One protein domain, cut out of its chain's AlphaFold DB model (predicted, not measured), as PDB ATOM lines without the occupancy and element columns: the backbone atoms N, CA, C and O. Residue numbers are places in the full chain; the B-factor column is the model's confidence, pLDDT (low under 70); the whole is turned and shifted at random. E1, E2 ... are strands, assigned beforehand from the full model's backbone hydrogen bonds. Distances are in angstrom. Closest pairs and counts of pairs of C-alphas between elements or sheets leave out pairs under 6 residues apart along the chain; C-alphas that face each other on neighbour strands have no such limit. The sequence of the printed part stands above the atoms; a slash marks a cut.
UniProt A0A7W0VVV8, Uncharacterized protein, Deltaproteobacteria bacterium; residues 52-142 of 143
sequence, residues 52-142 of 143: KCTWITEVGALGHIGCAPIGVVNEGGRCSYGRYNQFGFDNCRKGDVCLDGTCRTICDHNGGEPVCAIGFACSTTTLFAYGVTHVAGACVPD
ATOM      1  N   LYS A  52     -89.301 160.582  16.431       96.69
ATOM      2  CA  LYS A  52     -89.475 159.267  15.825       96.69
ATOM      3  C   LYS A  52     -88.383 158.324  16.312       96.69
ATOM      4  O   LYS A  52     -87.267 158.742  16.606       96.69
ATOM      5  N   CYS A  53     -88.714 157.042  16.331       96.31
ATOM      6  CA  CYS A  53     -87.727 155.990  16.512       96.31
ATOM      7  C   CYS A  53     -87.068 155.670  15.167       96.31
ATOM      8  O   CYS A  53     -87.774 155.257  14.246       96.31
ATOM      9  N   THR A  54     -85.762 155.901  15.038       95.94
ATOM     10  CA  THR A  54     -85.001 155.709  13.791       95.94
ATOM     11  C   THR A  54     -83.571 155.235  14.077       95.94
ATOM     12  O   THR A  54     -83.172 155.087  15.232       95.94
ATOM     13  N   TRP A  55     -82.796 154.988  13.022       94.38
ATOM     14  CA  TRP A  55     -81.363 154.741  13.119       94.38
ATOM     15  C   TRP A  55     -80.595 156.038  13.382       94.38
ATOM     16  O   TRP A  55     -80.726 157.022  12.650       94.38
ATOM     17  N   ILE A  56     -79.756 156.018  14.411       92.69
ATOM     18  CA  ILE A  56     -78.826 157.088  14.750       92.69
ATOM     19  C   ILE A  56     -77.424 156.588  14.425       92.69
ATOM     20  O   ILE A  56     -76.899 155.684  15.072       92.69
ATOM     21  N   THR A  57     -76.816 157.185  13.407       91.00
ATOM     22  CA  THR A  57     -75.416 156.962  13.057       91.00
ATOM     23  C   THR A  57     -74.502 157.533  14.133       91.00
ATOM     24  O   THR A  57     -74.615 158.684  14.562       91.00
ATOM     25  N   GLU A  58     -73.561 156.705  14.547       86.62
ATOM     26  CA  GLU A  58     -72.426 157.095  15.356       86.62
ATOM     27  C   GLU A  58     -71.213 157.140  14.424       86.62
ATOM     28  O   GLU A  58     -71.117 158.000  13.553       86.62
ATOM     29  N   VAL A  59     -70.278 156.202  14.533       83.19
ATOM     30  CA  VAL A  59     -69.049 156.237  13.741       83.19
ATOM     31  C   VAL A  59     -69.232 155.525  12.400       83.19
ATOM     32  O   VAL A  59     -69.340 154.301  12.325       83.19
ATOM     33  N   GLY A  60     -69.175 156.289  11.308       82.81
ATOM     34  CA  GLY A  60     -69.235 155.737   9.954       82.81
ATOM     35  C   GLY A  60     -70.615 155.156   9.641       82.81
ATOM     36  O   GLY A  60     -71.595 155.890   9.628       82.81
ATOM     37  N   ALA A  61     -70.678 153.850   9.362       80.44
ATOM     38  CA  ALA A  61     -71.934 153.122   9.143       80.44
ATOM     39  C   ALA A  61     -72.479 152.454  10.420       80.44
ATOM     40  O   ALA A  61     -73.528 151.815  10.375       80.44
ATOM     41  N   LEU A  62     -71.762 152.566  11.544       86.81
ATOM     42  CA  LEU A  62     -72.211 152.050  12.833       86.81
ATOM     43  C   LEU A  62     -73.200 153.020  13.473       86.81
ATOM     44  O   LEU A  62     -73.148 154.228  13.244       86.81
ATOM     45  N   GLY A  63     -74.086 152.479  14.294       90.19
ATOM     46  CA  GLY A  63     -75.139 153.238  14.941       90.19
ATOM     47  C   GLY A  63     -76.021 152.350  15.803       90.19
ATOM     48  O   GLY A  63     -75.698 151.186  16.055       90.19
ATOM     49  N   HIS A  64     -77.130 152.919  16.253       91.50
ATOM     50  CA  HIS A  64     -78.125 152.231  17.062       91.50
ATOM     51  C   HIS A  64     -79.530 152.779  16.787       91.50
ATOM     52  O   HIS A  64     -79.701 153.847  16.198       91.50
ATOM     53  N   ILE A  65     -80.555 152.051  17.230       93.06
ATOM     54  CA  ILE A  65     -81.947 152.516  17.195       93.06
ATOM     55  C   ILE A  65     -82.182 153.471  18.367       93.06
ATOM     56  O   ILE A  65     -81.968 153.098  19.522       93.06
ATOM     57  N   GLY A  66     -82.664 154.680  18.086       92.88
ATOM     58  CA  GLY A  66     -82.939 155.684  19.110       92.88
ATOM     59  C   GLY A  66     -83.978 156.720  18.687       92.88
ATOM     60  O   GLY A  66     -84.462 156.730  17.553       92.88
ATOM     61  N   CYS A  67     -84.337 157.586  19.632       94.69
ATOM     62  CA  CYS A  67     -85.260 158.688  19.391       94.69
ATOM     63  C   CYS A  67     -84.534 159.868  18.749       94.69
ATOM     64  O   CYS A  67     -83.485 160.300  19.226       94.69
ATOM     65  N   ALA A  68     -85.108 160.384  17.669       94.81
ATOM     66  CA  ALA A  68     -84.617 161.557  16.967       94.81
ATOM     67  C   ALA A  68     -85.781 162.483  16.589       94.81
ATOM     68  O   ALA A  68     -86.902 161.997  16.404       94.81
ATOM     69  N   PRO A  69     -85.540 163.793  16.416       96.38
ATOM     70  CA  PRO A  69     -86.554 164.724  15.932       96.38
ATOM     71  C   PRO A  69     -87.201 164.255  14.626       96.38
ATOM     72  O   PRO A  69     -86.540 163.697  13.745       96.38
ATOM     73  N   ILE A  70     -88.500 164.509  14.473       97.56
ATOM     74  CA  ILE A  70     -89.215 164.191  13.233       97.56
ATOM     75  C   ILE A  70     -88.679 165.061  12.089       97.56
ATOM     76  O   ILE A  70     -88.683 166.290  12.158       97.56
ATOM     77  N   GLY A  71     -88.246 164.411  11.010       96.56
ATOM     78  CA  GLY A  71     -87.785 165.087   9.808       96.56
ATOM     79  C   GLY A  71     -88.916 165.658   8.949       96.56
ATOM     80  O   GLY A  71     -90.102 165.405   9.161       96.56
ATOM     81  N   VAL A  72     -88.540 166.442   7.940       97.06
ATOM     82  CA  VAL A  72     -89.483 167.153   7.059       97.06
ATOM     83  C   VAL A  72     -89.657 166.491   5.693       97.06
ATOM     84  O   VAL A  72     -90.608 166.820   4.981       97.06
ATOM     85  N   VAL A  73     -88.759 165.573   5.319       98.12
ATOM     86  CA  VAL A  73     -88.769 164.914   4.008       98.12
ATOM     87  C   VAL A  73     -89.815 163.801   4.005       98.12
ATOM     88  O   VAL A  73     -89.799 162.925   4.865       98.12
ATOM     89  N   ASN A  74     -90.742 163.863   3.049       98.19
ATOM     90  CA  ASN A  74     -91.766 162.836   2.847       98.19
ATOM     91  C   ASN A  74     -91.169 161.547   2.263       98.19
ATOM     92  O   ASN A  74     -90.116 161.594   1.622       98.19
ATOM     93  N   GLU A  75     -91.900 160.439   2.395       97.44
ATOM     94  CA  GLU A  75     -91.671 159.191   1.660       97.44
ATOM     95  C   GLU A  75     -91.334 159.444   0.175       97.44
ATOM     96  O   GLU A  75     -91.912 160.313  -0.486       97.44
ATOM     97  N   GLY A  76     -90.344 158.713  -0.342       97.00
ATOM     98  CA  GLY A  76     -89.841 158.844  -1.714       97.00
ATOM     99  C   GLY A  76     -88.965 160.079  -1.957       97.00
ATOM    100  O   GLY A  76     -88.316 160.178  -3.000       97.00
ATOM    101  N   GLY A  77     -88.902 161.017  -1.009       97.88
ATOM    102  CA  GLY A  77     -88.041 162.191  -1.076       97.88
ATOM    103  C   GLY A  77     -86.565 161.865  -0.843       97.88
ATOM    104  O   GLY A  77     -86.214 160.880  -0.190       97.88
ATOM    105  N   ARG A  78     -85.680 162.729  -1.356       98.12
ATOM    106  CA  ARG A  78     -84.234 162.607  -1.146       98.12
ATOM    107  C   ARG A  78     -83.856 163.008   0.278       98.12
ATOM    108  O   ARG A  78     -84.169 164.115   0.712       98.12
ATOM    109  N   CYS A  79     -83.131 162.134   0.959       97.06
ATOM    110  CA  CYS A  79     -82.759 162.288   2.360       97.06
ATOM    111  C   CYS A  79     -81.251 162.211   2.577       97.06
ATOM    112  O   CYS A  79     -80.476 161.840   1.690       97.06
ATOM    113  N   SER A  80     -80.841 162.576   3.785       95.25
ATOM    114  CA  SER A  80     -79.467 162.452   4.257       95.25
ATOM    115  C   SER A  80     -79.453 162.245   5.764       95.25
ATOM    116  O   SER A  80     -80.292 162.812   6.465       95.25
ATOM    117  N   TYR A  81     -78.454 161.519   6.254       93.19
ATOM    118  CA  TYR A  81     -78.097 161.549   7.668       93.19
ATOM    119  C   TYR A  81     -77.335 162.838   7.975       93.19
ATOM    120  O   TYR A  81     -76.528 163.306   7.159       93.19
ATOM    121  N   GLY A  82     -77.596 163.426   9.142       86.56
ATOM    122  CA  GLY A  82     -76.771 164.512   9.652       86.56
ATOM    123  C   GLY A  82     -75.322 164.058   9.845       86.56
ATOM    124  O   GLY A  82     -75.008 162.868   9.880       86.56
ATOM    125  N   ARG A  83     -74.401 165.019   9.958       77.50
ATOM    126  CA  ARG A  83     -73.001 164.687  10.248       77.50
ATOM    127  C   ARG A  83     -72.909 163.952  11.585       77.50
ATOM    128  O   ARG A  83     -73.538 164.372  12.562       77.50
ATOM    129  N   TYR A  84     -72.060 162.921  11.633       59.47
ATOM    130  CA  TYR A  84     -71.583 162.349  12.893       59.47
ATOM    131  C   TYR A  84     -71.131 163.476  13.821       59.47
ATOM    132  O   TYR A  84     -70.506 164.409  13.328       59.47
ATOM    133  N   ASN A  85     -71.445 163.379  15.118       61.38
ATOM    134  CA  ASN A  85     -71.233 164.383  16.174       61.38
ATOM    135  C   ASN A  85     -72.078 165.663  16.114       61.38
ATOM    136  O   ASN A  85     -72.044 166.433  17.073       61.38
ATOM    137  N   GLN A  86     -72.830 165.886  15.034       64.94
ATOM    138  CA  GLN A  86     -73.795 166.974  14.989       64.94
ATOM    139  C   GLN A  86     -75.193 166.427  15.194       64.94
ATOM    140  O   GLN A  86     -75.783 166.831  16.176       64.94
ATOM    141  N   PHE A  87     -75.683 165.472  14.400       69.44
ATOM    142  CA  PHE A  87     -77.041 164.929  14.549       69.44
ATOM    143  C   PHE A  87     -77.186 163.660  13.698       69.44
ATOM    144  O   PHE A  87     -77.812 163.709  12.648       69.44
ATOM    145  N   GLY A  88     -76.563 162.543  14.089       87.56
ATOM    146  CA  GLY A  88     -76.418 161.330  13.263       87.56
ATOM    147  C   GLY A  88     -77.710 160.636  12.796       87.56
ATOM    148  O   GLY A  88     -77.653 159.517  12.308       87.56
ATOM    149  N   PHE A  89     -78.874 161.255  12.929       93.31
ATOM    150  CA  PHE A  89     -80.159 160.773  12.441       93.31
ATOM    151  C   PHE A  89     -80.495 161.319  11.044       93.31
ATOM    152  O   PHE A  89     -79.883 162.268  10.545       93.31
ATOM    153  N   ASP A  90     -81.483 160.704  10.403       96.06
ATOM    154  CA  ASP A  90     -81.992 161.110   9.098       96.06
ATOM    155  C   ASP A  90     -83.089 162.190   9.175       96.06
ATOM    156  O   ASP A  90     -83.727 162.393  10.205       96.06
ATOM    157  N   ASN A  91     -83.341 162.874   8.056       96.88
ATOM    158  CA  ASN A  91     -84.335 163.945   7.951       96.88
ATOM    159  C   ASN A  91     -85.694 163.512   7.358       96.88
ATOM    160  O   ASN A  91     -86.464 164.378   6.922       96.88
ATOM    161  N   CYS A  92     -86.009 162.213   7.349       98.44
ATOM    162  CA  CYS A  92     -87.309 161.699   6.914       98.44
ATOM    163  C   CYS A  92     -88.387 161.872   7.988       98.44
ATOM    164  O   CYS A  92     -88.093 161.951   9.187       98.44
ATOM    165  N   ARG A  93     -89.653 161.897   7.572       98.31
ATOM    166  CA  ARG A  93     -90.802 161.953   8.483       98.31
ATOM    167  C   ARG A  93     -90.890 160.722   9.394       98.31
ATOM    168  O   ARG A  93     -90.173 159.735   9.246       98.31
ATOM    169  N   LYS A  94     -91.751 160.820  10.407       98.06
ATOM    170  CA  LYS A  94     -92.117 159.697  11.276       98.06
ATOM    171  C   LYS A  94     -92.789 158.617  10.428       98.06
ATOM    172  O   LYS A  94     -93.654 158.952   9.627       98.06
ATOM    173  N   GLY A  95     -92.382 157.368  10.609       97.75
ATOM    174  CA  GLY A  95     -92.742 156.243   9.745       97.75
ATOM    175  C   GLY A  95     -91.650 155.878   8.745       97.75
ATOM    176  O   GLY A  95     -91.652 154.757   8.259       97.75
ATOM    177  N   ASP A  96     -90.684 156.770   8.500       98.38
ATOM    178  CA  ASP A  96     -89.696 156.601   7.437       98.38
ATOM    179  C   ASP A  96     -88.256 156.547   7.968       98.38
ATOM    180  O   ASP A  96     -87.912 157.168   8.982       98.38
ATOM    181  N   VAL A  97     -87.386 155.882   7.207       97.75
ATOM    182  CA  VAL A  97     -85.928 155.868   7.384       97.75
ATOM    183  C   VAL A  97     -85.230 156.226   6.075       97.75
ATOM    184  O   VAL A  97     -85.716 155.919   4.985       97.75
ATOM    185  N   CYS A  98     -84.069 156.875   6.160       97.50
ATOM    186  CA  CYS A  98     -83.266 157.157   4.978       97.50
ATOM    187  C   CYS A  98     -82.482 155.911   4.553       97.50
ATOM    188  O   CYS A  98     -81.524 155.516   5.223       97.50
ATOM    189  N   LEU A  99     -82.880 155.314   3.429       96.44
ATOM    190  CA  LEU A  99     -82.230 154.151   2.831       96.44
ATOM    191  C   LEU A  99     -81.865 154.473   1.378       96.44
ATOM    192  O   LEU A  99     -82.705 154.930   0.601       96.44
ATOM    193  N   ASP A 100     -80.590 154.294   1.031       94.81
ATOM    194  CA  ASP A 100     -80.037 154.619  -0.293       94.81
ATOM    195  C   ASP A 100     -80.359 156.053  -0.758       94.81
ATOM    196  O   ASP A 100     -80.666 156.322  -1.920       94.81
ATOM    197  N   GLY A 101     -80.326 157.002   0.183       95.94
ATOM    198  CA  GLY A 101     -80.601 158.418  -0.076       95.94
ATOM    199  C   GLY A 101     -82.071 158.744  -0.354       95.94
ATOM    200  O   GLY A 101     -82.361 159.866  -0.773       95.94
ATOM    201  N   THR A 102     -82.991 157.806  -0.109       98.06
ATOM    202  CA  THR A 102     -84.442 157.991  -0.255       98.06
ATOM    203  C   THR A 102     -85.166 157.676   1.054       98.06
ATOM    204  O   THR A 102     -84.843 156.691   1.716       98.06
ATOM    205  N   CYS A 103     -86.153 158.486   1.439       98.50
ATOM    206  CA  CYS A 103     -87.023 158.160   2.569       98.50
ATOM    207  C   CYS A 103     -87.903 156.965   2.215       98.50
ATOM    208  O   CYS A 103     -88.685 157.030   1.263       98.50
ATOM    209  N   ARG A 104     -87.753 155.874   2.964       98.19
ATOM    210  CA  ARG A 104     -88.521 154.640   2.803       98.19
ATOM    211  C   ARG A 104     -89.353 154.390   4.046       98.19
ATOM    212  O   ARG A 104     -88.814 154.477   5.150       98.19
ATOM    213  N   THR A 105     -90.606 154.005   3.840       98.31
ATOM    214  CA  THR A 105     -91.492 153.530   4.900       98.31
ATOM    215  C   THR A 105     -90.835 152.364   5.636       98.31
ATOM    216  O   THR A 105     -90.392 151.394   5.015       98.31
ATOM    217  N   ILE A 106     -90.725 152.472   6.957       98.19
ATOM    218  CA  ILE A 106     -90.342 151.373   7.846       98.19
ATOM    219  C   ILE A 106     -91.489 150.364   7.826       98.19
ATOM    220  O   ILE A 106     -92.647 150.765   7.806       98.19
ATOM    221  N   CYS A 107     -91.186 149.069   7.822       98.31
ATOM    222  CA  CYS A 107     -92.194 148.012   7.738       98.31
ATOM    223  C   CYS A 107     -91.891 146.836   8.665       98.31
ATOM    224  O   CYS A 107     -90.734 146.592   9.022       98.31
ATOM    225  N   ASP A 108     -92.923 146.078   9.036       97.19
ATOM    226  CA  ASP A 108     -92.733 144.812   9.740       97.19
ATOM    227  C   ASP A 108     -92.431 143.687   8.742       97.19
ATOM    228  O   ASP A 108     -93.306 143.172   8.046       97.19
ATOM    229  N   HIS A 109     -91.169 143.264   8.707       93.81
ATOM    230  CA  HIS A 109     -90.708 142.162   7.861       93.81
ATOM    231  C   HIS A 109     -91.352 140.799   8.185       93.81
ATOM    232  O   HIS A 109     -91.243 139.881   7.377       93.81
ATOM    233  N   ASN A 110     -92.037 140.657   9.328       93.00
ATOM    234  CA  ASN A 110     -92.804 139.458   9.677       93.00
ATOM    235  C   ASN A 110     -94.266 139.505   9.191       93.00
ATOM    236  O   ASN A 110     -95.034 138.592   9.492       93.00
ATOM    237  N   GLY A 111     -94.662 140.545   8.445       90.56
ATOM    238  CA  GLY A 111     -96.010 140.689   7.883       90.56
ATOM    239  C   GLY A 111     -97.027 141.366   8.809       90.56
ATOM    240  O   GLY A 111     -98.229 141.216   8.592       90.56
ATOM    241  N   GLY A 112     -96.564 142.072   9.844       94.50
ATOM    242  CA  GLY A 112     -97.386 142.944  10.685       94.50
ATOM    243  C   GLY A 112     -97.504 144.376  10.150       94.50
ATOM    244  O   GLY A 112     -97.249 144.647   8.980       94.50
ATOM    245  N   GLU A 113     -97.886 145.302  11.030       95.00
ATOM    246  CA  GLU A 113     -97.974 146.734  10.725       95.00
ATOM    247  C   GLU A 113     -96.725 147.487  11.214       95.00
ATOM    248  O   GLU A 113     -96.222 147.188  12.305       95.00
ATOM    249  N   PRO A 114     -96.271 148.526  10.492       96.50
ATOM    250  CA  PRO A 114     -96.769 148.994   9.191       96.50
ATOM    251  C   PRO A 114     -96.446 148.054   8.014       96.50
ATOM    252  O   PRO A 114     -95.362 147.469   7.944       96.50
ATOM    253  N   VAL A 115     -97.383 147.952   7.066       96.56
ATOM    254  CA  VAL A 115     -97.192 147.254   5.779       96.56
ATOM    255  C   VAL A 115     -96.715 148.197   4.670       96.56
ATOM    256  O   VAL A 115     -97.002 149.394   4.675       96.56
ATOM    257  N   CYS A 116     -96.014 147.648   3.677       97.38
ATOM    258  CA  CYS A 116     -95.605 148.407   2.498       97.38
ATOM    259  C   CYS A 116     -96.776 148.714   1.560       97.38
ATOM    260  O   CYS A 116     -97.708 147.921   1.415       97.38
ATOM    261  N   ALA A 117     -96.701 149.862   0.883       95.81
ATOM    262  CA  ALA A 117     -97.633 150.211  -0.182       95.81
ATOM    263  C   ALA A 117     -97.551 149.218  -1.359       95.81
ATOM    264  O   ALA A 117     -96.560 148.513  -1.546       95.81
ATOM    265  N   ILE A 118     -98.596 149.193  -2.191       95.88
ATOM    266  CA  ILE A 118     -98.654 148.342  -3.389       95.88
ATOM    267  C   ILE A 118     -97.441 148.614  -4.292       95.88
ATOM    268  O   ILE A 118     -97.136 149.768  -4.593       95.88
ATOM    269  N   GLY A 119     -96.786 147.544  -4.751       95.56
ATOM    270  CA  GLY A 119     -95.578 147.614  -5.585       95.56
ATOM    271  C   GLY A 119     -94.269 147.710  -4.797       95.56
ATOM    272  O   GLY A 119     -93.210 147.891  -5.395       95.56
ATOM    273  N   PHE A 120     -94.330 147.592  -3.468       97.25
ATOM    274  CA  PHE A 120     -93.166 147.555  -2.592       97.25
ATOM    275  C   PHE A 120     -93.191 146.303  -1.714       97.25
ATOM    276  O   PHE A 120     -94.244 145.891  -1.228       97.25
ATOM    277  N   ALA A 121     -92.013 145.740  -1.466       97.00
ATOM    278  CA  ALA A 121     -91.797 144.631  -0.549       97.00
ATOM    279  C   ALA A 121     -91.040 145.109   0.697       97.00
ATOM    280  O   ALA A 121     -90.190 146.003   0.627       97.00
ATOM    281  N   CYS A 122     -91.337 144.497   1.845       97.56
ATOM    282  CA  CYS A 122     -90.600 144.777   3.070       97.56
ATOM    283  C   CYS A 122     -89.259 144.041   3.042       97.56
ATOM    284  O   CYS A 122     -89.214 142.822   3.204       97.56
ATOM    285  N   SER A 123     -88.168 144.778   2.831       96.62
ATOM    286  CA  SER A 123     -86.818 144.217   2.826       96.62
ATOM    287  C   SER A 123     -86.137 144.442   4.169       96.62
ATOM    288  O   SER A 123     -86.209 145.526   4.756       96.62
ATOM    289  N   THR A 124     -85.465 143.409   4.669       95.19
ATOM    290  CA  THR A 124     -84.666 143.493   5.888       95.19
ATOM    291  C   THR A 124     -83.457 144.409   5.678       95.19
ATOM    292  O   THR A 124     -82.827 144.419   4.624       95.19
ATOM    293  N   THR A 125     -83.120 145.201   6.698       93.69
ATOM    294  CA  THR A 125     -81.970 146.114   6.671       93.69
ATOM    295  C   THR A 125     -81.142 145.990   7.944       93.69
ATOM    296  O   THR A 125     -81.679 145.768   9.030       93.69
ATOM    297  N   THR A 126     -79.827 146.188   7.825       92.81
ATOM    298  CA  THR A 126     -78.904 146.181   8.968       92.81
ATOM    299  C   THR A 126     -79.134 147.351   9.924       92.81
ATOM    300  O   THR A 126     -78.722 147.268  11.077       92.81
ATOM    301  N   LEU A 127     -79.837 148.405   9.487       93.06
ATOM    302  CA  LEU A 127     -80.222 149.541  10.334       93.06
ATOM    303  C   LEU A 127     -81.147 149.129  11.488       93.06
ATOM    304  O   LEU A 127     -81.189 149.789  12.520       93.06
ATOM    305  N   PHE A 128     -81.900 148.040  11.325       93.31
ATOM    306  CA  PHE A 128     -82.819 147.535  12.345       93.31
ATOM    307  C   PHE A 128     -82.469 146.108  12.772       93.31
ATOM    308  O   PHE A 128     -83.348 145.327  13.140       93.31
ATOM    309  N   ALA A 129     -81.185 145.758  12.706       89.38
ATOM    310  CA  ALA A 129     -80.686 144.460  13.129       89.38
ATOM    311  C   ALA A 129     -80.117 144.520  14.554       89.38
ATOM    312  O   ALA A 129     -79.324 145.394  14.896       89.38
ATOM    313  N   TYR A 130     -80.483 143.532  15.367       81.88
ATOM    314  CA  TYR A 130     -79.857 143.229  16.646       81.88
ATOM    315  C   TYR A 130     -79.263 141.818  16.579       81.88
ATOM    316  O   TYR A 130     -79.963 140.805  16.668       81.88
ATOM    317  N   GLY A 131     -77.951 141.744  16.345       83.81
ATOM    318  CA  GLY A 131     -77.281 140.484  16.026       83.81
ATOM    319  C   GLY A 131     -77.780 139.916  14.693       83.81
ATOM    320  O   GLY A 131     -77.577 140.522  13.647       83.81
ATOM    321  N   VAL A 132     -78.425 138.748  14.731       82.31
ATOM    322  CA  VAL A 132     -79.014 138.091  13.544       82.31
ATOM    323  C   VAL A 132     -80.509 138.375  13.377       82.31
ATOM    324  O   VAL A 132     -81.092 138.051  12.345       82.31
ATOM    325  N   THR A 133     -81.148 138.973  14.382       86.69
ATOM    326  CA  THR A 133     -82.585 139.251  14.378       86.69
ATOM    327  C   THR A 133     -82.830 140.649  13.844       86.69
ATOM    328  O   THR A 133     -82.149 141.590  14.235       86.69
ATOM    329  N   HIS A 134     -83.804 140.793  12.954       91.19
ATOM    330  CA  HIS A 134     -84.240 142.097  12.471       91.19
ATOM    331  C   HIS A 134     -85.526 142.451  13.210       91.19
ATOM    332  O   HIS A 134     -86.359 141.579  13.437       91.19
ATOM    333  N   VAL A 135     -85.668 143.696  13.658       92.81
ATOM    334  CA  VAL A 135     -86.891 144.156  14.347       92.81
ATOM    335  C   VAL A 135     -87.820 144.926  13.413       92.81
ATOM    336  O   VAL A 135     -89.001 145.063  13.703       92.81
ATOM    337  N   ALA A 136     -87.293 145.397  12.283       96.25
ATOM    338  CA  ALA A 136     -88.031 146.061  11.220       96.25
ATOM    339  C   ALA A 136     -87.278 145.926   9.886       96.25
ATOM    340  O   ALA A 136     -86.102 145.554   9.840       96.25
ATOM    341  N   GLY A 137     -87.973 146.238   8.801       96.94
ATOM    342  CA  GLY A 137     -87.420 146.417   7.468       96.94
ATOM    343  C   GLY A 137     -87.698 147.819   6.935       96.94
ATOM    344  O   GLY A 137     -88.177 148.701   7.652       96.94
ATOM    345  N   ALA A 138     -87.412 148.007   5.652       97.88
ATOM    346  CA  ALA A 138     -87.816 149.182   4.897       97.88
ATOM    347  C   ALA A 138     -88.458 148.756   3.574       97.88
ATOM    348  O   ALA A 138     -88.036 147.784   2.940       97.88
ATOM    349  N   CYS A 139     -89.471 149.501   3.150       98.25
ATOM    350  CA  CYS A 139     -90.167 149.259   1.900       98.25
ATOM    351  C   CYS A 139     -89.280 149.630   0.714       98.25
ATOM    352  O   CYS A 139     -88.880 150.785   0.542       98.25
ATOM    353  N   VAL A 140     -88.994 148.642  -0.127       97.00
ATOM    354  CA  VAL A 140     -88.227 148.791  -1.368       97.00
ATOM    355  C   VAL A 140     -89.079 148.326  -2.549       97.00
ATOM    356  O   VAL A 140     -89.996 147.535  -2.333       97.00
ATOM    357  N   PRO A 141     -88.848 148.827  -3.776       96.12
ATOM    358  CA  PRO A 141     -89.587 148.358  -4.947       96.12
ATOM    359  C   PRO A 141     -89.519 146.830  -5.069       96.12
ATOM    360  O   PRO A 141     -88.429 146.265  -4.952       96.12
ATOM    361  N   ASP A 142     -90.671 146.192  -5.270       89.38
ATOM    362  CA  ASP A 142     -90.757 144.748  -5.512       89.38
ATOM    363  C   ASP A 142     -90.160 144.447  -6.905       89.38
ATOM    364  O   ASP A 142     -90.538 145.135  -7.862       89.38
TER     365      ASP A 142
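Overview. This is residues 52 to 142 of the 143 residues of an uncharacterized protein of Deltaproteobacteria bacterium (UniProt A0A7W0VVV8). With little regular structure, this domain is three strand hairpins strung on long loops: E3-E4 and E5-E6 join in one strongly twisted sheet, and E1-E2 is a separate ribbon near E3. The 91 printed residues include six named strands, E1 to E6, holding 33 residues, and no named helix: all strand. The larger sheet, order E3, E4, E6, E5, is antiparallel. The whole is compact, radius of gyration of the C-alphas 12.3 A, spanning 36 by 30 by 19 A.

Arrangement. E1, residues 52 to 57, and E2, residues 63 to 69, form a hairpin, with N 54 and O 66 at 2.9 A. E3, residues 96 to 99, and E4, residues 102 to 107, form another, with N 97 and O 104 at 2.9 A. The closest C-alphas of E1 and E3, Thr 54 and Val 97, are 6.5 A apart. E5, residues 120 to 124, and E6, residues 137 to 141, form a hairpin, with N 123 and O 138 at 3.0 A. E6 neighbours E4, antiparallel at 122 degrees, with N 139 and O 105 at 2.8 A.

Along the chain. E1 begins at C-alpha 52 (-89.475, 159.267, 15.825); E6 ends at C-alpha 141 (-89.587, 148.358, -4.947). E2 measures 16.2 A, E4 15.0 A.

Size, cuts and confidence. The printed part has no cut. Links E2-E3, E4-E5 and E5-E6 are long. Residues 84 to 87 have pLDDT under 70.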